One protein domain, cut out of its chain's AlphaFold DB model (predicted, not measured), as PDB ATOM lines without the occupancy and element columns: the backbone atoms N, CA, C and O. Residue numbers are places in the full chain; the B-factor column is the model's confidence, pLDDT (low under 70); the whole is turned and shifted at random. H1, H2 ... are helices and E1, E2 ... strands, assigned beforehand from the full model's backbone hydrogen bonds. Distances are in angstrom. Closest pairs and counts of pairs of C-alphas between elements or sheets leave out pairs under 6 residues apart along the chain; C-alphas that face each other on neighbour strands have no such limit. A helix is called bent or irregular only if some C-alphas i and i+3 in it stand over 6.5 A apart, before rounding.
ATOM      1  N   THR A 306      20.175  21.732 -34.892       89.75
ATOM      2  CA  THR A 306      21.043  21.267 -35.972       89.75
ATOM      3  C   THR A 306      22.239  22.195 -36.146       89.75
ATOM      4  O   THR A 306      23.370  21.716 -36.169       89.75
ATOM      5  N   THR A 307      22.018  23.510 -36.185       87.62
ATOM      6  CA  THR A 307      23.108  24.494 -36.258       87.62
ATOM      7  C   THR A 307      24.041  24.408 -35.044       87.62
ATOM      8  O   THR A 307      25.261  24.496 -35.191       87.62
ATOM      9  N   LEU A 308      23.496  24.222 -33.837       86.94
ATOM     10  CA  LEU A 308      24.301  24.045 -32.621       86.94
ATOM     11  C   LEU A 308      25.165  22.782 -32.685       86.94
ATOM     12  O   LEU A 308      26.361  22.843 -32.394       86.94
ATOM     13  N   LEU A 309      24.584  21.659 -33.116       93.56
ATOM     14  CA  LEU A 309      25.316  20.407 -33.271       93.56
ATOM     15  C   LEU A 309      26.413  20.530 -34.334       93.56
ATOM     16  O   LEU A 309      27.536  20.107 -34.089       93.56
ATOM     17  N   GLU A 310      26.132  21.155 -35.480       91.69
ATOM     18  CA  GLU A 310      27.123  21.391 -36.539       91.69
ATOM     19  C   GLU A 310      28.299  22.254 -36.037       91.69
ATOM     20  O   GLU A 310      29.460  21.976 -36.351       91.69
ATOM     21  N   ARG A 311      28.037  23.260 -35.189       88.06
ATOM     22  CA  ARG A 311      29.087  24.079 -34.557       88.06
ATOM     23  C   ARG A 311      29.960  23.279 -33.593       88.06
ATOM     24  O   ARG A 311      31.186  23.415 -33.666       88.06
ATOM     25  N   ALA A 312      29.341  22.478 -32.722       90.25
ATOM     26  CA  ALA A 312      30.036  21.621 -31.760       90.25
ATOM     27  C   ALA A 312      30.860  20.543 -32.477       90.25
ATOM     28  O   ALA A 312      32.036  20.354 -32.183       90.25
ATOM     29  N   ALA A 313      30.282  19.906 -33.491       93.06
ATOM     30  CA  ALA A 313      30.950  18.910 -34.316       93.06
ATOM     31  C   ALA A 313      32.145  19.490 -35.063       93.06
ATOM     32  O   ALA A 313      33.225  18.915 -35.039       93.06
ATOM     33  N   SER A 314      31.995  20.680 -35.647       89.94
ATOM     34  CA  SER A 314      33.112  21.382 -36.276       89.94
ATOM     35  C   SER A 314      34.215  21.743 -35.273       89.94
ATOM     36  O   SER A 314      35.381  21.733 -35.652       89.94
ATOM     37  N   ALA A 315      33.883  22.043 -34.010       85.50
ATOM     38  CA  ALA A 315      34.892  22.270 -32.974       85.50
ATOM     39  C   ALA A 315      35.655  20.976 -32.642       85.50
ATOM     40  O   ALA A 315      36.881  21.004 -32.569       85.50
ATOM     41  N   MET A 316      34.938  19.858 -32.514       91.00
ATOM     42  CA  MET A 316      35.500  18.529 -32.256       91.00
ATOM     43  C   MET A 316      36.086  17.853 -33.506       91.00
ATOM     44  O   MET A 316      36.607  16.761 -33.394       91.00
ATOM     45  N   GLN A 317      36.009  18.457 -34.697       90.25
ATOM     46  CA  GLN A 317      36.367  17.806 -35.972       90.25
ATOM     47  C   GLN A 317      35.592  16.493 -36.237       90.25
ATOM     48  O   GLN A 317      36.068  15.588 -36.919       90.25
ATOM     49  N   LEU A 318      34.363  16.400 -35.726       94.38
ATOM     50  CA  LEU A 318      33.465  15.264 -35.911       94.38
ATOM     51  C   LEU A 318      32.664  15.421 -37.209       94.38
ATOM     52  O   LEU A 318      32.033  16.459 -37.434       94.38
ATOM     53  N   ARG A 319      32.629  14.384 -38.053       94.94
ATOM     54  CA  ARG A 319      31.797  14.389 -39.267       94.94
ATOM     55  C   ARG A 319      30.379  13.943 -38.924       94.94
ATOM     56  O   ARG A 319      30.184  12.956 -38.219       94.94
ATOM     57  N   ILE A 320      29.387  14.675 -39.432       95.69
ATOM     58  CA  ILE A 320      27.969  14.413 -39.160       95.69
ATOM     59  C   ILE A 320      27.190  14.268 -40.460       95.69
ATOM     60  O   ILE A 320      27.262  15.126 -41.339       95.69
ATOM     61  N   GLN A 321      26.378  13.216 -40.543       94.12
ATOM     62  CA  GLN A 321      25.438  12.990 -41.638       94.12
ATOM     63  C   GLN A 321      24.023  12.768 -41.099       94.12
ATOM     64  O   GLN A 321      23.829  12.252 -40.001       94.12
ATOM     65  N   HIS A 322      23.015  13.155 -41.881       92.75
ATOM     66  CA  HIS A 322      21.608  12.984 -41.518       92.75
ATOM     67  C   HIS A 322      20.917  12.085 -42.540       92.75
ATOM     68  O   HIS A 322      20.871  12.413 -43.727       92.75
ATOM     69  N   HIS A 323      20.340  10.980 -42.077       94.12
ATOM     70  CA  HIS A 323      19.545  10.074 -42.895       94.12
ATOM     71  C   HIS A 323      18.066  10.186 -42.524       94.12
ATOM     72  O   HIS A 323      17.715  10.136 -41.347       94.12
ATOM     73  N   PHE A 324      17.192  10.337 -43.520       91.31
ATOM     74  CA  PHE A 324      15.759  10.540 -43.311       91.31
ATOM     75  C   PHE A 324      14.975   9.304 -43.717       91.31
ATOM     76  O   PHE A 324      15.065   8.863 -44.860       91.31
ATOM     77  N   ASN A 325      14.137   8.825 -42.808       90.00
ATOM     78  CA  ASN A 325      13.123   7.825 -43.083       90.00
ATOM     79  C   ASN A 325      11.731   8.441 -42.885       90.00
ATOM     80  O   ASN A 325      11.568   9.378 -42.099       90.00
ATOM     81  N   HIS A 326      10.734   7.947 -43.610       88.62
ATOM     82  CA  HIS A 326       9.355   8.395 -43.485       88.62
ATOM     83  C   HIS A 326       8.402   7.202 -43.466       88.62
ATOM     84  O   HIS A 326       8.658   6.179 -44.095       88.62
ATOM     85  N   SER A 327       7.310   7.326 -42.722       86.50
ATOM     86  CA  SER A 327       6.274   6.303 -42.624       86.50
ATOM     87  C   SER A 327       4.898   6.936 -42.416       86.50
ATOM     88  O   SER A 327       4.791   8.095 -42.023       86.50
ATOM     89  N   GLY A 328       3.839   6.168 -42.670       85.81
ATOM     90  CA  GLY A 328       2.455   6.634 -42.555       85.81
ATOM     91  C   GLY A 328       1.844   7.072 -43.893       85.81
ATOM     92  O   GLY A 328       2.536   7.090 -44.910       85.81
ATOM     93  N   PRO A 329       0.534   7.368 -43.912       78.38
ATOM     94  CA  PRO A 329      -0.176   7.776 -45.121       78.38
ATOM     95  C   PRO A 329       0.209   9.203 -45.539       78.38
ATOM     96  O   PRO A 329       0.611  10.002 -44.698       78.38
ATOM     97  N   ASP A 330       0.017   9.559 -46.814       72.44
ATOM     98  CA  ASP A 330       0.467  10.845 -47.389       72.44
ATOM     99  C   ASP A 330      -0.009  12.095 -46.626       72.44
ATOM    100  O   ASP A 330       0.691  13.104 -46.560       72.44
ATOM    101  N   HIS A 331      -1.190  12.026 -46.012       72.19
ATOM    102  CA  HIS A 331      -1.776  13.117 -45.229       72.19
ATOM    103  C   HIS A 331      -1.309  13.154 -43.761       72.19
ATOM    104  O   HIS A 331      -1.644  14.092 -43.041       72.19
ATOM    105  N   ALA A 332      -0.548  12.155 -43.308       77.69
ATOM    106  CA  ALA A 332      -0.024  12.037 -41.946       77.69
ATOM    107  C   ALA A 332       1.378  11.392 -41.927       77.69
ATOM    108  O   ALA A 332       1.665  10.517 -41.108       77.69
ATOM    109  N   ILE A 333       2.250  11.817 -42.849       86.50
ATOM    110  CA  ILE A 333       3.622  11.309 -42.945       86.50
ATOM    111  C   ILE A 333       4.411  11.709 -41.694       86.50
ATOM    112  O   ILE A 333       4.611  12.894 -41.405       86.50
ATOM    113  N   LEU A 334       4.928  10.705 -40.996       89.38
ATOM    114  CA  LEU A 334       5.881  10.855 -39.910       89.38
ATOM    115  C   LEU A 334       7.295  10.729 -40.460       89.38
ATOM    116  O   LEU A 334       7.644   9.741 -41.102       89.38
ATOM    117  N   TYR A 335       8.128  11.720 -40.173       91.19
ATOM    118  CA  TYR A 335       9.541  11.721 -40.515       91.19
ATOM    119  C   TYR A 335      10.355  11.319 -39.293       91.19
ATOM    120  O   TYR A 335      10.129  11.811 -38.186       91.19
ATOM    121  N   ARG A 336      11.344  10.456 -39.503       93.06
ATOM    122  CA  ARG A 336      12.337  10.076 -38.504       93.06
ATOM    123  C   ARG A 336      13.727  10.333 -39.074       93.06
ATOM    124  O   ARG A 336      14.001   9.961 -40.212       93.06
ATOM    125  N   THR A 337      14.591  10.978 -38.296       95.75
ATOM    126  CA  THR A 337      15.965  11.274 -38.721       95.75
ATOM    127  C   THR A 337      16.954  10.488 -37.879       95.75
ATOM    128  O   THR A 337      16.857  10.487 -36.654       95.75
ATOM    129  N   THR A 338      17.914   9.851 -38.539       95.56
ATOM    130  CA  THR A 338      19.088   9.246 -37.912       95.56
ATOM    131  C   THR A 338      20.279  10.171 -38.123       95.56
ATOM    132  O   THR A 338      20.603  10.501 -39.265       95.56
ATOM    133  N   VAL A 339      20.930  10.583 -37.040       96.25
ATOM    134  CA  VAL A 339      22.220  11.279 -37.077       96.25
ATOM    135  C   VAL A 339      23.319  10.223 -37.062       96.25
ATOM    136  O   VAL A 339      23.341   9.366 -36.184       96.25
ATOM    137  N   ILE A 340      24.212  10.264 -38.042       96.31
ATOM    138  CA  ILE A 340      25.397   9.410 -38.124       96.31
ATOM    139  C   ILE A 340      26.589  10.284 -37.748       96.31
ATOM    140  O   ILE A 340      26.770  11.355 -38.329       96.31
ATOM    141  N   LEU A 341      27.346   9.848 -36.745       96.50
ATOM    142  CA  LEU A 341      28.525  10.532 -36.226       96.50
ATOM    143  C   LEU A 341      29.746   9.689 -36.586       96.50
ATOM    144  O   LEU A 341      29.921   8.597 -36.045       96.50
ATOM    145  N   ASP A 342      30.570  10.189 -37.499       94.31
ATOM    146  CA  ASP A 342      31.748   9.491 -38.009       94.31
ATOM    147  C   ASP A 342      33.011  10.093 -37.382       94.31
ATOM    148  O   ASP A 342      33.353  11.255 -37.629       94.31
ATOM    149  N   SER A 343      33.708   9.300 -36.562       91.38
ATOM    150  CA  SER A 343      34.969   9.692 -35.933       91.38
ATOM    151  C   SER A 343      36.142   9.146 -36.739       91.38
ATOM    152  O   SER A 343      36.471   7.965 -36.655       91.38
ATOM    153  N   GLU A 344      36.802  10.020 -37.497       88.00
ATOM    154  CA  GLU A 344      38.040   9.677 -38.211       88.00
ATOM    155  C   GLU A 344      39.174   9.342 -37.232       88.00
ATOM    156  O   GLU A 344      39.872   8.353 -37.425       88.00
ATOM    157  N   ALA A 345      39.273  10.084 -36.123       81.00
ATOM    158  CA  ALA A 345      40.284   9.871 -35.085       81.00
ATOM    159  C   ALA A 345      40.178   8.501 -34.388       81.00
ATOM    160  O   ALA A 345      41.185   7.963 -33.941       81.00
ATOM    161  N   LEU A 346      38.969   7.930 -34.295       81.50
ATOM    162  CA  LEU A 346      38.752   6.600 -33.708       81.50
ATOM    163  C   LEU A 346      38.565   5.491 -34.757       81.50
ATOM    164  O   LEU A 346      38.514   4.319 -34.397       81.50
ATOM    165  N   GLY A 347      38.385   5.836 -36.036       84.38
ATOM    166  CA  GLY A 347      38.051   4.877 -37.095       84.38
ATOM    167  C   GLY A 347      36.683   4.195 -36.940       84.38
ATOM    168  O   GLY A 347      36.444   3.162 -37.563       84.38
ATOM    169  N   ILE A 348      35.782   4.741 -36.117       87.19
ATOM    170  CA  ILE A 348      34.455   4.171 -35.840       87.19
ATOM    171  C   ILE A 348      33.343   5.207 -36.029       87.19
ATOM    172  O   ILE A 348      33.546   6.414 -35.888       87.19
ATOM    173  N   SER A 349      32.136   4.718 -36.312       91.88
ATOM    174  CA  SER A 349      30.926   5.531 -36.457       91.88
ATOM    175  C   SER A 349      29.852   5.085 -35.472       91.88
ATOM    176  O   SER A 349      29.676   3.881 -35.273       91.88
ATOM    177  N   THR A 350      29.069   6.020 -34.941       93.62
ATOM    178  CA  THR A 350      27.855   5.712 -34.173       93.62
ATOM    179  C   THR A 350      26.621   6.356 -34.800       93.62
ATOM    180  O   THR A 350      26.717   7.264 -35.628       93.62
ATOM    181  N   ARG A 351      25.438   5.854 -34.443       95.06
ATOM    182  CA  ARG A 351      24.157   6.298 -35.001       95.06
ATOM    183  C   ARG A 351      23.188   6.625 -33.883       95.06
ATOM    184  O   ARG A 351      23.042   5.856 -32.943       95.06
ATOM    185  N   VAL A 352      22.485   7.738 -34.039       93.94
ATOM    186  CA  VAL A 352      21.527   8.248 -33.059       93.94
ATOM    187  C   VAL A 352      20.198   8.459 -33.754       93.94
ATOM    188  O   VAL A 352      20.111   9.184 -34.747       93.94
ATOM    189  N   LEU A 353      19.158   7.801 -33.254       93.12
ATOM    190  CA  LEU A 353      17.826   7.867 -33.836       93.12
ATOM    191  C   LEU A 353      16.987   8.921 -33.114       93.12
ATOM    192  O   LEU A 353      16.707   8.787 -31.928       93.12
ATOM    193  N   GLY A 354      16.555   9.953 -33.837       90.31
ATOM    194  CA  GLY A 354      15.638  10.954 -33.302       90.31
ATOM    195  C   GLY A 354      14.188  10.455 -33.230       90.31
ATOM    196  O   GLY A 354      13.813   9.512 -33.938       90.31
ATOM    197  N   PRO A 355      13.337  11.109 -32.421       90.50
ATOM    198  CA  PRO A 355      11.916  10.794 -32.357       90.50
ATOM    199  C   PRO A 355      11.217  11.104 -33.689       90.50
ATOM    200  O   PRO A 355      11.601  12.020 -34.423       90.50
ATOM    201  N   ALA A 356      10.167  10.339 -33.997       89.19
ATOM    202  CA  ALA A 356       9.346  10.579 -35.178       89.19
ATOM    203  C   ALA A 356       8.463  11.820 -34.981       89.19
ATOM    204  O   ALA A 356       7.889  12.013 -33.912       89.19
ATOM    205  N   THR A 357       8.338  12.658 -36.007       89.56
ATOM    206  CA  THR A 357       7.525  13.880 -35.949       89.56
ATOM    207  C   THR A 357       6.970  14.251 -37.321       89.56
ATOM    208  O   THR A 357       7.439  13.763 -38.353       89.56
ATOM    209  N   ALA A 358       5.959  15.116 -37.341       81.38
ATOM    210  CA  ALA A 358       5.461  15.697 -38.574       81.38
ATOM    211  C   ALA A 358       6.480  16.722 -39.100       81.38
ATOM    212  O   ALA A 358       6.907  17.630 -38.389       81.38
ATOM    213  N   GLY A 359       6.860  16.583 -40.368       83.00
ATOM    214  CA  GLY A 359       7.796  17.488 -41.029       83.00
ATOM    215  C   GLY A 359       9.270  17.077 -40.925       83.00
ATOM    216  O   GLY A 359       9.830  16.812 -39.863       83.00
ATOM    217  N   LYS A 360       9.933  17.093 -42.084       84.38
ATOM    218  CA  LYS A 360      11.335  16.691 -42.247       84.38
ATOM    219  C   LYS A 360      12.316  17.562 -41.448       84.38
ATOM    220  O   LYS A 360      13.272  17.041 -40.881       84.38
ATOM    221  N   THR A 361      12.081  18.875 -41.386       85.38
ATOM    222  CA  THR A 361      12.955  19.823 -40.670       85.38
ATOM    223  C   THR A 361      12.922  19.594 -39.162       85.38
ATOM    224  O   THR A 361      13.981  19.487 -38.547       85.38
ATOM    225  N   GLN A 362      11.729  19.438 -38.577       83.75
ATOM    226  CA  GLN A 362      11.588  19.176 -37.145       83.75
ATOM    227  C   GLN A 362      12.219  17.834 -36.764       83.75
ATOM    228  O   GLN A 362      12.899  17.738 -35.746       83.75
ATOM    229  N   ALA A 363      12.075  16.808 -37.612       89.50
ATOM    230  CA  ALA A 363      12.716  15.515 -37.386       89.50
ATOM    231  C   ALA A 363      14.248  15.634 -37.337       89.50
ATOM    232  O   ALA A 363      14.878  14.981 -36.506       89.50
ATOM    233  N   LYS A 364      14.845  16.476 -38.199       91.94
ATOM    234  CA  LYS A 364      16.291  16.757 -38.184       91.94
ATOM    235  C   LYS A 364      16.701  17.416 -36.867       91.94
ATOM    236  O   LYS A 364      17.600  16.919 -36.199       91.94
ATOM    237  N   GLN A 365      16.000  18.481 -36.475       91.19
ATOM    238  CA  GLN A 365      16.288  19.230 -35.249       91.19
ATOM    239  C   GLN A 365      16.138  18.365 -33.995       91.19
ATOM    240  O   GLN A 365      17.011  18.391 -33.134       91.19
ATOM    241  N   ASN A 366      15.089  17.544 -33.912       90.06
ATOM    242  CA  ASN A 366      14.885  16.641 -32.782       90.06
ATOM    243  C   ASN A 366      16.024  15.620 -32.660       90.06
ATOM    244  O   ASN A 366      16.498  15.365 -31.559       90.06
ATOM    245  N   ALA A 367      16.490  15.057 -33.778       93.62
ATOM    246  CA  ALA A 367      17.608  14.119 -33.761       93.62
ATOM    247  C   ALA A 367      18.927  14.803 -33.359       93.62
ATOM    248  O   ALA A 367      19.692  14.246 -32.575       93.62
ATOM    249  N   SER A 368      19.174  16.036 -33.826       95.44
ATOM    250  CA  SER A 368      20.328  16.829 -33.384       95.44
ATOM    251  C   SER A 368      20.263  17.176 -31.889       95.44
ATOM    252  O   SER A 368      21.288  17.157 -31.210       95.44
ATOM    253  N   ALA A 369      19.064  17.450 -31.364       92.81
ATOM    254  CA  ALA A 369      18.851  17.770 -29.955       92.81
ATOM    255  C   ALA A 369      19.223  16.610 -29.020       92.81
ATOM    256  O   ALA A 369      19.796  16.865 -27.967       92.81
ATOM    257  N   VAL A 370      18.978  15.354 -29.417       94.25
ATOM    258  CA  VAL A 370      19.391  14.174 -28.631       94.25
ATOM    259  C   VAL A 370      20.909  14.163 -28.416       94.25
ATOM    260  O   VAL A 370      21.373  13.988 -27.294       94.25
ATOM    261  N   VAL A 371      21.698  14.418 -29.465       96.00
ATOM    262  CA  VAL A 371      23.170  14.457 -29.353       96.00
ATOM    263  C   VAL A 371      23.630  15.615 -28.465       96.00
ATOM    264  O   VAL A 371      24.520  15.444 -27.633       96.00
ATOM    265  N   LEU A 372      23.009  16.790 -28.608       94.69
ATOM    266  CA  LEU A 372      23.323  17.963 -27.790       94.69
ATOM    267  C   LEU A 372      23.003  17.760 -26.308       94.69
ATOM    268  O   LEU A 372      23.783  18.198 -25.473       94.69
ATOM    269  N   GLN A 373      21.905  17.076 -25.976       94.25
ATOM    270  CA  GLN A 373      21.568  16.748 -24.588       94.25
ATOM    271  C   GLN A 373      22.648  15.879 -23.939       94.25
ATOM    272  O   GLN A 373      23.019  16.119 -22.793       94.25
ATOM    273  N   ILE A 374      23.206  14.913 -24.677       95.94
ATOM    274  CA  ILE A 374      24.331  14.116 -24.177       95.94
ATOM    275  C   ILE A 374      25.583  14.976 -24.000       95.94
ATOM    276  O   ILE A 374      26.211  14.898 -22.949       95.94
ATOM    277  N   LEU A 375      25.924  15.846 -24.957       95.19
ATOM    278  CA  LEU A 375      27.041  16.789 -24.791       95.19
ATOM    279  C   LEU A 375      26.857  17.702 -23.567       95.19
ATOM    280  O   LEU A 375      27.819  17.964 -22.852       95.19
ATOM    281  N   GLU A 376      25.632  18.153 -23.293       93.12
ATOM    282  CA  GLU A 376      25.332  18.978 -22.125       93.12
ATOM    283  C   GLU A 376      25.500  18.207 -20.809       93.12
ATOM    284  O   GLU A 376      26.076  18.747 -19.865       93.12
ATOM    285  N   ARG A 377      25.055  16.943 -20.749       94.75
ATOM    286  CA  ARG A 377      25.293  16.051 -19.597       94.75
ATOM    287  C   ARG A 377      26.785  15.811 -19.371       94.75
ATOM    288  O   ARG A 377      27.252  15.908 -18.243       94.75
ATOM    289  N   LEU A 378      27.548  15.584 -20.442       93.81
ATOM    290  CA  LEU A 378      29.007  15.422 -20.378       93.81
ATOM    291  C   LEU A 378      29.736  16.681 -19.883       93.81
ATOM    292  O   LEU A 378      30.833  16.579 -19.336       93.81
ATOM    293  N   ALA A 379      29.140  17.861 -20.068       91.56
ATOM    294  CA  ALA A 379      29.666  19.129 -19.576       91.56
ATOM    295  C   ALA A 379      29.312  19.414 -18.101       91.56
ATOM    296  O   ALA A 379      29.714  20.444 -17.566       91.56
ATOM    297  N   ARG A 380      28.544  18.553 -17.422       91.88
ATOM    298  CA  ARG A 380      28.267  18.693 -15.981       91.88
ATOM    299  C   ARG A 380      29.454  18.190 -15.153       91.88
ATOM    300  O   ARG A 380      30.217  17.381 -15.660       91.88
ATOM    301  N   PRO A 381      29.612  18.616 -13.884       86.50
ATOM    302  CA  PRO A 381      30.739  18.188 -13.047       86.50
ATOM    303  C   PRO A 381      30.814  16.674 -12.788       86.50
ATOM    304  O   PRO A 381      31.905  16.172 -12.555       86.50
ATOM    305  N   TYR A 382      29.680  15.961 -12.842       91.75
ATOM    306  CA  TYR A 382      29.577  14.526 -12.538       91.75
ATOM    307  C   TYR A 382      28.897  13.755 -13.690       91.75
ATOM    308  O   TYR A 382      27.728  13.374 -13.589       91.75
ATOM    309  N   PRO A 383      29.570  13.596 -14.844       92.00
ATOM    310  CA  PRO A 383      28.954  13.044 -16.049       92.00
ATOM    311  C   PRO A 383      28.588  11.555 -15.945       92.00
ATOM    312  O   PRO A 383      27.680  11.126 -16.659       92.00
ATOM    313  N   ALA A 384      29.245  10.757 -15.092       89.12
ATOM    314  CA  ALA A 384      28.890   9.346 -14.934       89.12
ATOM    315  C   ALA A 384      27.546   9.204 -14.216       89.12
ATOM    316  O   ALA A 384      26.702   8.418 -14.649       89.12
ATOM    317  N   GLN A 385      27.313  10.037 -13.198       90.25
ATOM    318  CA  GLN A 385      26.032  10.132 -12.494       90.25
ATOM    319  C   GLN A 385      24.899  10.603 -13.419       90.25
ATOM    320  O   GLN A 385      23.843   9.975 -13.464       90.25
ATOM    321  N   GLU A 386      25.128  11.644 -14.226       91.69
ATOM    322  CA  GLU A 386      24.136  12.162 -15.191       91.69
ATOM    323  C   GLU A 386      23.723  11.130 -16.256       91.69
ATOM    324  O   GLU A 386      22.625  11.200 -16.814       91.69
ATOM    325  N   LEU A 387      24.604  10.172 -16.565       90.12
ATOM    326  CA  LEU A 387      24.350   9.107 -17.534       90.12
ATOM    327  C   LEU A 387      23.948   7.769 -16.893       90.12
ATOM    328  O   LEU A 387      23.607   6.840 -17.632       90.12
ATOM    329  N   ALA A 388      23.956   7.646 -15.562       86.81
ATOM    330  CA  ALA A 388      23.711   6.383 -14.861       86.81
ATOM    331  C   ALA A 388      22.320   5.800 -15.158       86.81
ATOM    332  O   ALA A 388      22.213   4.622 -15.498       86.81
ATOM    333  N   ASP A 389      21.287   6.646 -15.126       86.06
ATOM    334  CA  ASP A 389      19.879   6.258 -15.318       86.06
ATOM    335  C   ASP A 389      19.401   6.382 -16.776       86.06
ATOM    336  O   ASP A 389      18.207   6.302 -17.077       86.06
ATOM    337  N   THR A 390      20.324   6.614 -17.710       88.50
ATOM    338  CA  THR A 390      19.994   6.825 -19.124       88.50
ATOM    339  C   THR A 390      19.917   5.514 -19.897       88.50
ATOM    340  O   THR A 390      20.434   4.477 -19.476       88.50
ATOM    341  N   ALA A 391      19.258   5.540 -21.059       89.12
ATOM    342  CA  ALA A 391      19.185   4.364 -21.917       89.12
ATOM    343  C   ALA A 391      20.602   3.892 -22.318       89.12
ATOM    344  O   ALA A 391      21.484   4.728 -22.538       89.12
ATOM    345  N   PRO A 392      20.836   2.577 -22.501       87.56
ATOM    346  CA  PRO A 392      22.152   2.061 -22.880       87.56
ATOM    347  C   PRO A 392      22.757   2.750 -24.111       87.56
ATOM    348  O   PRO A 392      23.957   3.007 -24.138       87.56
ATOM    349  N   ASP A 393      21.930   3.102 -25.099       87.25
ATOM    350  CA  ASP A 393      22.361   3.803 -26.312       87.25
ATOM    351  C   ASP A 393      22.829   5.243 -26.042       87.25
ATOM    352  O   ASP A 393      23.788   5.702 -26.663       87.25
ATOM    353  N   GLU A 394      22.207   5.944 -25.089       90.44
ATOM    354  CA  GLU A 394      22.625   7.287 -24.664       90.44
ATOM    355  C   GLU A 394      23.973   7.238 -23.941       90.44
ATOM    356  O   GLU A 394      24.868   8.032 -24.246       90.44
ATOM    357  N   LYS A 395      24.161   6.253 -23.054       89.88
ATOM    358  CA  LYS A 395      25.451   6.011 -22.397       89.88
ATOM    359  C   LYS A 395      26.543   5.668 -23.417       89.88
ATOM    360  O   LYS A 395      27.635   6.225 -23.351       89.88
ATOM    361  N   ASN A 396      26.238   4.823 -24.408       89.31
ATOM    362  CA  ASN A 396      27.162   4.485 -25.501       89.31
ATOM    363  C   ASN A 396      27.571   5.716 -26.309       89.31
ATOM    364  O   ASN A 396      28.744   5.878 -26.645       89.31
ATOM    365  N   LEU A 397      26.605   6.582 -26.618       93.00
ATOM    366  CA  LEU A 397      26.853   7.840 -27.307       93.00
ATOM    367  C   LEU A 397      27.755   8.760 -26.473       93.00
ATOM    368  O   LEU A 397      28.693   9.336 -27.019       93.00
ATOM    369  N   GLY A 398      27.515   8.856 -25.162       92.06
ATOM    370  CA  GLY A 398      28.357   9.617 -24.239       92.06
ATOM    371  C   GLY A 398      29.810   9.135 -24.245       92.06
ATOM    372  O   GLY A 398      30.719   9.930 -24.485       92.06
ATOM    373  N   CYS A 399      30.028   7.825 -24.087       89.62
ATOM    374  CA  CYS A 399      31.360   7.215 -24.156       89.62
ATOM    375  C   CYS A 399      32.036   7.462 -25.515       89.62
ATOM    376  O   CYS A 399      33.201   7.847 -25.556       89.62
ATOM    377  N   PHE A 400      31.308   7.295 -26.627       91.44
ATOM    378  CA  PHE A 400      31.827   7.575 -27.970       91.44
ATOM    379  C   PHE A 400      32.283   9.033 -28.115       91.44
ATOM    380  O   PHE A 400      33.370   9.290 -28.630       91.44
ATOM    381  N   LEU A 401      31.472   9.991 -27.655       93.88
ATOM    382  CA  LEU A 401      31.778  11.420 -27.748       93.88
ATOM    383  C   LEU A 401      32.983  11.807 -26.882       93.88
ATOM    384  O   LEU A 401      33.802  12.606 -27.333       93.88
ATOM    385  N   LEU A 402      33.109  11.245 -25.676       90.56
ATOM    386  CA  LEU A 402      34.272  11.445 -24.804       90.56
ATOM    387  C   LEU A 402      35.543  10.852 -25.418       90.56
ATOM    388  O   LEU A 402      36.552  11.545 -25.523       90.56
ATOM    389  N   ALA A 403      35.478   9.603 -25.887       84.75
ATOM    390  CA  ALA A 403      36.596   8.939 -26.549       84.75
ATOM    391  C   ALA A 403      37.051   9.716 -27.795       84.75
ATOM    392  O   ALA A 403      38.246   9.897 -28.017       84.75
ATOM    393  N   HIS A 404      36.102  10.223 -28.586       89.38
ATOM    394  CA  HIS A 404      36.401  11.031 -29.762       89.38
ATOM    395  C   HIS A 404      37.085  12.347 -29.378       89.38
ATOM    396  O   HIS A 404      38.118  12.679 -29.949       89.38
ATOM    397  N   GLN A 405      36.555  13.074 -28.390       89.62
ATOM    398  CA  GLN A 405      37.164  14.319 -27.914       89.62
ATOM    399  C   GLN A 405      38.593  14.096 -27.401       89.62
ATOM    400  O   GLN A 405      39.489  14.859 -27.761       89.62
ATOM    401  N   ALA A 406      38.826  13.017 -26.647       81.44
ATOM    402  CA  ALA A 406      40.159  12.628 -26.193       81.44
ATOM    403  C   ALA A 406      41.110  12.343 -27.370       81.44
ATOM    404  O   ALA A 406      42.242  12.824 -27.388       81.44
ATOM    405  N   ALA A 407      40.640  11.606 -28.383       78.62
ATOM    406  CA  ALA A 407      41.424  11.272 -29.571       78.62
ATOM    407  C   ALA A 407      41.699  12.482 -30.483       78.62
ATOM    408  O   ALA A 407      42.724  12.551 -31.155       78.62
ATOM    409  N   VAL A 408      40.808  13.470 -30.526       81.19
ATOM    410  CA  VAL A 408      41.028  14.692 -31.314       81.19
ATOM    411  C   VAL A 408      42.016  15.614 -30.614       81.19
ATOM    412  O   VAL A 408      42.928  16.119 -31.265       81.19
ATOM    413  N   LEU A 409      41.893  15.775 -29.291       74.06
ATOM    414  CA  LEU A 409      42.892  16.490 -28.493       74.06
ATOM    415  C   LEU A 409      44.272  15.842 -28.599       74.06
ATOM    416  O   LEU A 409      45.274  16.549 -28.533       74.06
ATOM    417  N   SER A 410      44.330  14.520 -28.783       65.75
ATOM    418  CA  SER A 410      45.593  13.802 -28.914       65.75
ATOM    419  C   SER A 410      46.292  13.995 -30.247       65.75
ATOM    420  O   SER A 410      47.512  14.099 -30.282       65.75
ATOM    421  N   THR A 411      45.529  14.042 -31.334       62.59
ATOM    422  CA  THR A 411      46.070  13.916 -32.693       62.59
ATOM    423  C   THR A 411      46.078  15.237 -33.444       62.59
ATOM    424  O   THR A 411      46.996  15.502 -34.217       62.59
ATOM    425  N   SER A 412      45.146  16.150 -33.160       66.62
ATOM    426  CA  SER A 412      44.912  17.344 -33.981       66.62
ATOM    427  C   SER A 412      45.119  18.662 -33.217       66.62
ATOM    428  O   SER A 412      44.824  18.735 -32.023       66.62
ATOM    429  N   PRO A 413      45.645  19.722 -33.857       62.28
ATOM    430  CA  PRO A 413      45.640  21.055 -33.265       62.28
ATOM    431  C   PRO A 413      44.197  21.577 -33.205       62.28
ATOM    432  O   PRO A 413      43.462  21.525 -34.195       62.28
ATOM    433  N   VAL A 414      43.779  22.079 -32.042       70.19
ATOM    434  CA  VAL A 414      42.422  22.599 -31.818       70.19
ATOM    435  C   VAL A 414      42.451  24.019 -31.259       70.19
ATOM    436  O   VAL A 414      43.378  24.412 -30.558       70.19
ATOM    437  N   SER A 415      41.405  24.799 -31.543       71.12
ATOM    438  CA  SER A 415      41.209  26.103 -30.903       71.12
ATOM    439  C   SER A 415      40.643  25.911 -29.496       71.12
ATOM    440  O   SER A 415      39.467  25.578 -29.330       71.12
ATOM    441  N   LEU A 416      41.472  26.158 -28.486       65.44
ATOM    442  CA  LEU A 416      41.122  25.982 -27.072       65.44
ATOM    443  C   LEU A 416      39.970  26.877 -26.650       65.44
ATOM    444  O   LEU A 416      39.004  26.405 -26.061       65.44
ATOM    445  N   GLN A 417      40.009  28.147 -27.050       62.50
ATOM    446  CA  GLN A 417      38.935  29.090 -26.762       62.50
ATOM    447  C   GLN A 417      37.589  28.608 -27.320       62.50
ATOM    448  O   GLN A 417      36.555  28.750 -26.661       62.50
ATOM    449  N   ARG A 418      37.588  27.982 -28.506       70.31
ATOM    450  CA  ARG A 418      36.381  27.402 -29.108       70.31
ATOM    451  C   ARG A 418      35.882  26.188 -28.324       70.31
ATOM    452  O   ARG A 418      34.669  26.023 -28.201       70.31
ATOM    453  N   TRP A 419      36.773  25.361 -27.785       83.12
ATOM    454  CA  TRP A 419      36.405  24.208 -26.960       83.12
ATOM    455  C   TRP A 419      35.892  24.609 -25.578       83.12
ATOM    456  O   TRP A 419      34.854  24.102 -25.159       83.12
ATOM    457  N   ILE A 420      36.543  25.575 -24.923       72.81
ATOM    458  CA  ILE A 420      36.100  26.170 -23.651       72.81
ATOM    459  C   ILE A 420      34.706  26.779 -23.823       72.81
ATOM    460  O   ILE A 420      33.779  26.431 -23.096       72.81
ATOM    461  N   THR A 421      34.534  27.613 -24.853       70.75
ATOM    462  CA  THR A 421      33.241  28.204 -25.240       70.75
ATOM    463  C   THR A 421      32.163  27.143 -25.448       70.75
ATOM    464  O   THR A 421      31.028  27.306 -25.012       70.75
ATOM    465  N   SER A 422      32.518  26.048 -26.121       80.38
ATOM    466  CA  SER A 422      31.582  24.963 -26.435       80.38
ATOM    467  C   SER A 422      31.438  23.955 -25.285       80.38
ATOM    468  O   SER A 422      30.756  22.949 -25.455       80.38
ATOM    469  N   ARG A 423      32.081  24.214 -24.133       88.44
ATOM    470  CA  ARG A 423      32.113  23.372 -22.926       88.44
ATOM    471  C   ARG A 423      32.521  21.920 -23.189       88.44
ATOM    472  O   ARG A 423      32.028  20.997 -22.549       88.44
ATOM    473  N   LEU A 424      33.451  21.723 -24.117       88.62
ATOM    474  CA  LEU A 424      33.920  20.404 -24.531       88.62
ATOM    475  C   LEU A 424      34.998  19.873 -23.583       88.62
ATOM    476  O   LEU A 424      35.840  20.631 -23.100       88.62
ATOM    477  N   PHE A 425      34.965  18.563 -23.347       88.56
ATOM    478  CA  PHE A 425      35.985  17.788 -22.639       88.56
ATOM    479  C   PHE A 425      36.429  18.371 -21.286       88.56
ATOM    480  O   PHE A 425      37.613  18.378 -20.962       88.56
ATOM    481  N   GLY A 426      35.489  18.936 -20.520       84.31
ATOM    482  CA  GLY A 426      35.768  19.476 -19.185       84.31
ATOM    483  C   GLY A 426      36.637  20.741 -19.162       84.31
ATOM    484  O   GLY A 426      36.826  21.319 -18.098       84.31
ATOM    485  N   LEU A 427      37.104  21.246 -20.311       80.56
ATOM    486  CA  LEU A 427      38.051  22.373 -20.386       80.56
ATOM    487  C   LEU A 427      37.493  23.685 -19.819       80.56
ATOM    488  O   LEU A 427      38.243  24.562 -19.404       80.56
ATOM    489  N   HIS A 428      36.172  23.824 -19.757       80.25
ATOM    490  CA  HIS A 428      35.520  24.963 -19.116       80.25
ATOM    491  C   HIS A 428      35.665  24.967 -17.579       80.25
ATOM    492  O   HIS A 428      35.411  25.993 -16.956       80.25
ATOM    493  N   PHE A 429      36.119  23.863 -16.970       77.50
ATOM    494  CA  PHE A 429      36.524  23.791 -15.563       77.50
ATOM    495  C   PHE A 429      38.010  24.101 -15.342       77.50
ATOM    496  O   PHE A 429      38.472  23.992 -14.214       77.50
ATOM    497  N   ALA A 430      38.771  24.518 -16.363       67.81
ATOM    498  CA  ALA A 430      40.206  24.809 -16.224       67.81
ATOM    499  C   ALA A 430      40.539  25.809 -15.096       67.81
ATOM    500  O   ALA A 430      41.609  25.733 -14.503       67.81
ATOM    501  N   GLN A 431      39.615  26.722 -14.772       63.44
ATOM    502  CA  GLN A 431      39.773  27.695 -13.682       63.44
ATOM    503  C   GLN A 431      39.340  27.167 -12.300       63.44
ATOM    504  O   GLN A 431      39.565  27.840 -11.299       63.44
ATOM    505  N   ASP A 432      38.725  25.982 -12.228       70.62
ATOM    506  CA  ASP A 432      38.282  25.328 -10.993       70.62
ATOM    507  C   ASP A 432      38.909  23.921 -10.892       70.62
ATOM    508  O   ASP A 432      38.309  22.924 -11.315       70.62
ATOM    509  N   PRO A 433      40.130  23.827 -10.330       68.69
ATOM    510  CA  PRO A 433      40.897  22.585 -10.236       68.69
ATOM    511  C   PRO A 433      40.127  21.433  -9.584       68.69
ATOM    512  O   PRO A 433      40.222  20.289 -10.027       68.69
ATOM    513  N   ALA A 434      39.341  21.726  -8.546       75.06
ATOM    514  CA  ALA A 434      38.582  20.717  -7.818       75.06
ATOM    515  C   ALA A 434      37.475  20.115  -8.695       75.06
ATOM    516  O   ALA A 434      37.321  18.893  -8.736       75.06
ATOM    517  N   LYS A 435      36.741  20.957  -9.436       81.19
ATOM    518  CA  LYS A 435      35.723  20.481 -10.384       81.19
ATOM    519  C   LYS A 435      36.332  19.727 -11.556       81.19
ATOM    520  O   LYS A 435      35.765  18.717 -11.956       81.19
ATOM    521  N   LEU A 436      37.474  20.174 -12.082       81.56
ATOM    522  CA  LEU A 436      38.138  19.493 -13.193       81.56
ATOM    523  C   LEU A 436      38.611  18.085 -12.799       81.56
ATOM    524  O   LEU A 436      38.380  17.138 -13.544       81.56
ATOM    525  N   VAL A 437      39.214  17.927 -11.616       79.25
ATOM    526  CA  VAL A 437      39.660  16.615 -11.110       79.25
ATOM    527  C   VAL A 437      38.475  15.692 -10.820       79.25
ATOM    528  O   VAL A 437      38.538  14.504 -11.138       79.25
ATOM    529  N   ALA A 438      37.389  16.218 -10.244       85.56
ATOM    530  CA  ALA A 438      36.171  15.443 -10.008       85.56
ATOM    531  C   ALA A 438      35.539  14.964 -11.325       85.56
ATOM    532  O   ALA A 438      35.255  13.777 -11.475       85.56
ATOM    533  N   TRP A 439      35.406  15.870 -12.297       92.38
ATOM    534  CA  TRP A 439      34.926  15.557 -13.642       92.38
ATOM    535  C   TRP A 439      35.788  14.491 -14.322       92.38
ATOM    536  O   TRP A 439      35.263  13.539 -14.891       92.38
ATOM    537  N   ALA A 440      37.114  14.616 -14.225       85.69
ATOM    538  CA  ALA A 440      38.046  13.674 -14.831       85.69
ATOM    539  C   ALA A 440      37.910  12.259 -14.253       85.69
ATOM    540  O   ALA A 440      37.903  11.299 -15.016       85.69
ATOM    541  N   GLY A 441      37.731  12.132 -12.933       85.56
ATOM    542  CA  GLY A 441      37.503  10.834 -12.294       85.56
ATOM    543  C   GLY A 441      36.221  10.138 -12.768       85.56
ATOM    544  O   GLY A 441      36.224   8.933 -12.994       85.56
ATOM    545  N   GLU A 442      35.144  10.894 -12.977       89.69
ATOM    546  CA  GLU A 442      33.878  10.365 -13.512       89.69
ATOM    547  C   GLU A 442      34.003   9.950 -14.988       89.69
ATOM    548  O   GLU A 442      33.416   8.962 -15.430       89.69
ATOM    549  N   VAL A 443      34.786  10.692 -15.776       88.19
ATOM    550  CA  VAL A 443      35.075  10.326 -17.168       88.19
ATOM    551  C   VAL A 443      35.935   9.068 -17.245       88.19
ATOM    552  O   VAL A 443      35.658   8.217 -18.092       88.19
ATOM    553  N   ASP A 444      36.929   8.924 -16.367       83.25
ATOM    554  CA  ASP A 444      37.739   7.708 -16.270       83.25
ATOM    555  C   ASP A 444      36.841   6.486 -16.012       83.25
ATOM    556  O   ASP A 444      36.944   5.500 -16.738       83.25
ATOM    557  N   GLU A 445      35.872   6.572 -15.092       83.38
ATOM    558  CA  GLU A 445      34.897   5.495 -14.838       83.38
ATOM    559  C   GLU A 445      34.054   5.145 -16.084       83.38
ATOM    560  O   GLU A 445      33.842   3.971 -16.416       83.38
ATOM    561  N   LEU A 446      33.588   6.160 -16.823       83.81
ATOM    562  CA  LEU A 446      32.818   5.955 -18.053       83.81
ATOM    563  C   LEU A 446      33.640   5.285 -19.162       83.81
ATOM    564  O   LEU A 446      33.097   4.453 -19.898       83.81
ATOM    565  N   LEU A 447      34.917   5.642 -19.306       77.81
ATOM    566  CA  LEU A 447      35.796   5.127 -20.358       77.81
ATOM    567  C   LEU A 447      36.371   3.741 -20.023       77.81
ATOM    568  O   LEU A 447      36.394   2.884 -20.913       77.81
ATOM    569  N   ASP A 448      36.748   3.503 -18.763       67.56
ATOM    570  CA  ASP A 448      37.299   2.231 -18.264       67.56
ATOM    571  C   ASP A 448      36.282   1.084 -18.398       67.56
ATOM    572  O   ASP A 448      36.623  -0.045 -18.744       67.56
ATOM    573  N   SER A 449      34.985   1.394 -18.278       54.25
ATOM    574  CA  SER A 449      33.917   0.401 -18.438       54.25
ATOM    575  C   SER A 449      33.826  -0.235 -19.838       54.25
ATOM    576  O   SER A 449      33.142  -1.253 -19.988       54.25
ATOM    577  N   ARG A 450      34.453   0.342 -20.883       51.44
ATOM    578  CA  ARG A 450      34.280  -0.121 -22.281       51.44
ATOM    579  C   ARG A 450      35.479   0.022 -23.222       51.44
ATOM    580  O   ARG A 450      35.390  -0.496 -24.336       51.44
ATOM    581  N   THR A 451      36.572   0.691 -22.846       48.03
ATOM    582  CA  THR A 451      37.622   1.046 -23.818       48.03
ATOM    583  C   THR A 451      39.025   0.957 -23.222       48.03
ATOM    584  O   THR A 451      39.460   1.843 -22.497       48.03
ATOM    585  N   THR A 452      39.788  -0.060 -23.621       39.91
ATOM    586  CA  THR A 452      41.257  -0.066 -23.547       39.91
ATOM    587  C   THR A 452      41.820   0.918 -24.575       39.91
ATOM    588  O   THR A 452      42.383   0.538 -25.599       39.91
ATOM    589  N   MET A 453      41.643   2.215 -24.337       49.88
ATOM    590  CA  MET A 453      42.485   3.224 -24.972       49.88
ATOM    591  C   MET A 453      43.656   3.448 -24.029       49.88
ATOM    592  O   MET A 453      43.433   3.760 -22.868       49.88
ATOM    593  N   GLY A 454      44.889   3.242 -24.500       48.53
ATOM    594  CA  GLY A 454      46.132   3.389 -23.726       48.53
ATOM    595  C   GLY A 454      46.444   4.831 -23.297       48.53
ATOM    596  O   GLY A 454      47.567   5.295 -23.463       48.53
ATOM    597  N   ILE A 455      45.441   5.548 -22.801       51.94
ATOM    598  CA  ILE A 455      45.502   6.883 -22.225       51.94
ATOM    599  C   ILE A 455      45.630   6.678 -20.712       51.94
ATOM    600  O   ILE A 455      44.877   5.903 -20.128       51.94
ATOM    601  N   ALA A 456      46.610   7.327 -20.080       55.53
ATOM    602  CA  ALA A 456      46.706   7.339 -18.621       55.53
ATOM    603  C   ALA A 456      45.428   7.954 -18.008       55.53
ATOM    604  O   ALA A 456      44.855   8.839 -18.651       55.53
TER     605      ALA A 456
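This is residues 306 to 456 of the 644 residues of the protein "DRBM domain-containing protein" of Streptomyces sp. NEAU-C40 (UniProt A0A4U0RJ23). A long, narrow sheet of three strands, E1, E2 and E3, has H1, H2 and H4 over one face and its other face bare of named helices. H3, H6 and H7 pack on H4 at one end of the domain, with H5 beside H6, while the turn between E1 and E2 reaches to the other end. The printed part has 151 residues, with named elements in the order H1 E1 E2 E3 H2 H3 H4 H5 H6 H7; the sheet's order is E1, E2, E3, antiparallel, and the class is mixed. The whole is compact, with a radius of gyration of the C-alphas of 16.3 A, and elongated, spanning 56 by 32 by 28 A.

E1, residues 319 to 327, E2, residues 334 to 343, and E3, residues 348 to 353, form a meander, each strand the antiparallel neighbour of the one before. In the hairpin of E1 and E2, N 321 and O 340 are within hydrogen-bond range at 2.9 A; in the hairpin of E2 and E3, N 341 and O 350 are, at 2.9 A. H1, residues 306 to 316, H2, residues 360 to 378, and H4, residues 392 to 411, are on the same face, making two layers, helices on one face of a sheet. H2 runs slantwise to E2, at 41 degrees on the local plane, at a height over the sheet of 9.1 A. H1 touches residues 364 to 372 of H2 at a steep tilt of 43 degrees; the closest C-alphas, of Thr 306 and Ser 368, are 5.2 A apart. H4 is the hub, touching five helices. Its residues 394 to 402 touch residues 371 to 378 of H2, closest at the C-alphas of Ile 374 and Gly 398, 6.0 A. H3, residues 383 to 388, forms a helical hairpin with H4, with the C-alphas of Leu 387 and Lys 395 closest at 5.9 A. H6, residues 424 to 429, and H7, residues 433 to 448, form another, closest at the C-alphas of Phe 429 and Leu 436, 5.2 A. H5, residues 416 to 421, touches H6 only at the corner, closest at the C-alphas of Ile 420 and His 428, 4.7 A. Every O i to N i+4 pair is within hydrogen-bond range in H1, H3, H4, H5 and H7, against 14 of 15 in H2 and 0 of 2 in H6, where 2 of 3 O i to N i+3 pairs are.

E1 is 27.0 A long, E2 29.4 A and E3 17.2 A. H2 measures 28.1 A, H4 28.4 A and H7 22.2 A. H6 is irregular, with C-alphas 425 and 428 8.0 A apart. H1 begins at C-alpha 306 (21.043, 21.267, -35.972), and H7 ends at C-alpha 448 (37.299, 2.231, -18.264).

The two C-alphas farthest apart, of Asp 330 and Pro 433, are 56.1 A apart. The printed part has no cut, and no link is long. Mean pLDDT of the printed part is 84.2; residues 410 to 413, 416 to 417, 430 to 431, 433 and 448 to 456 are under 70.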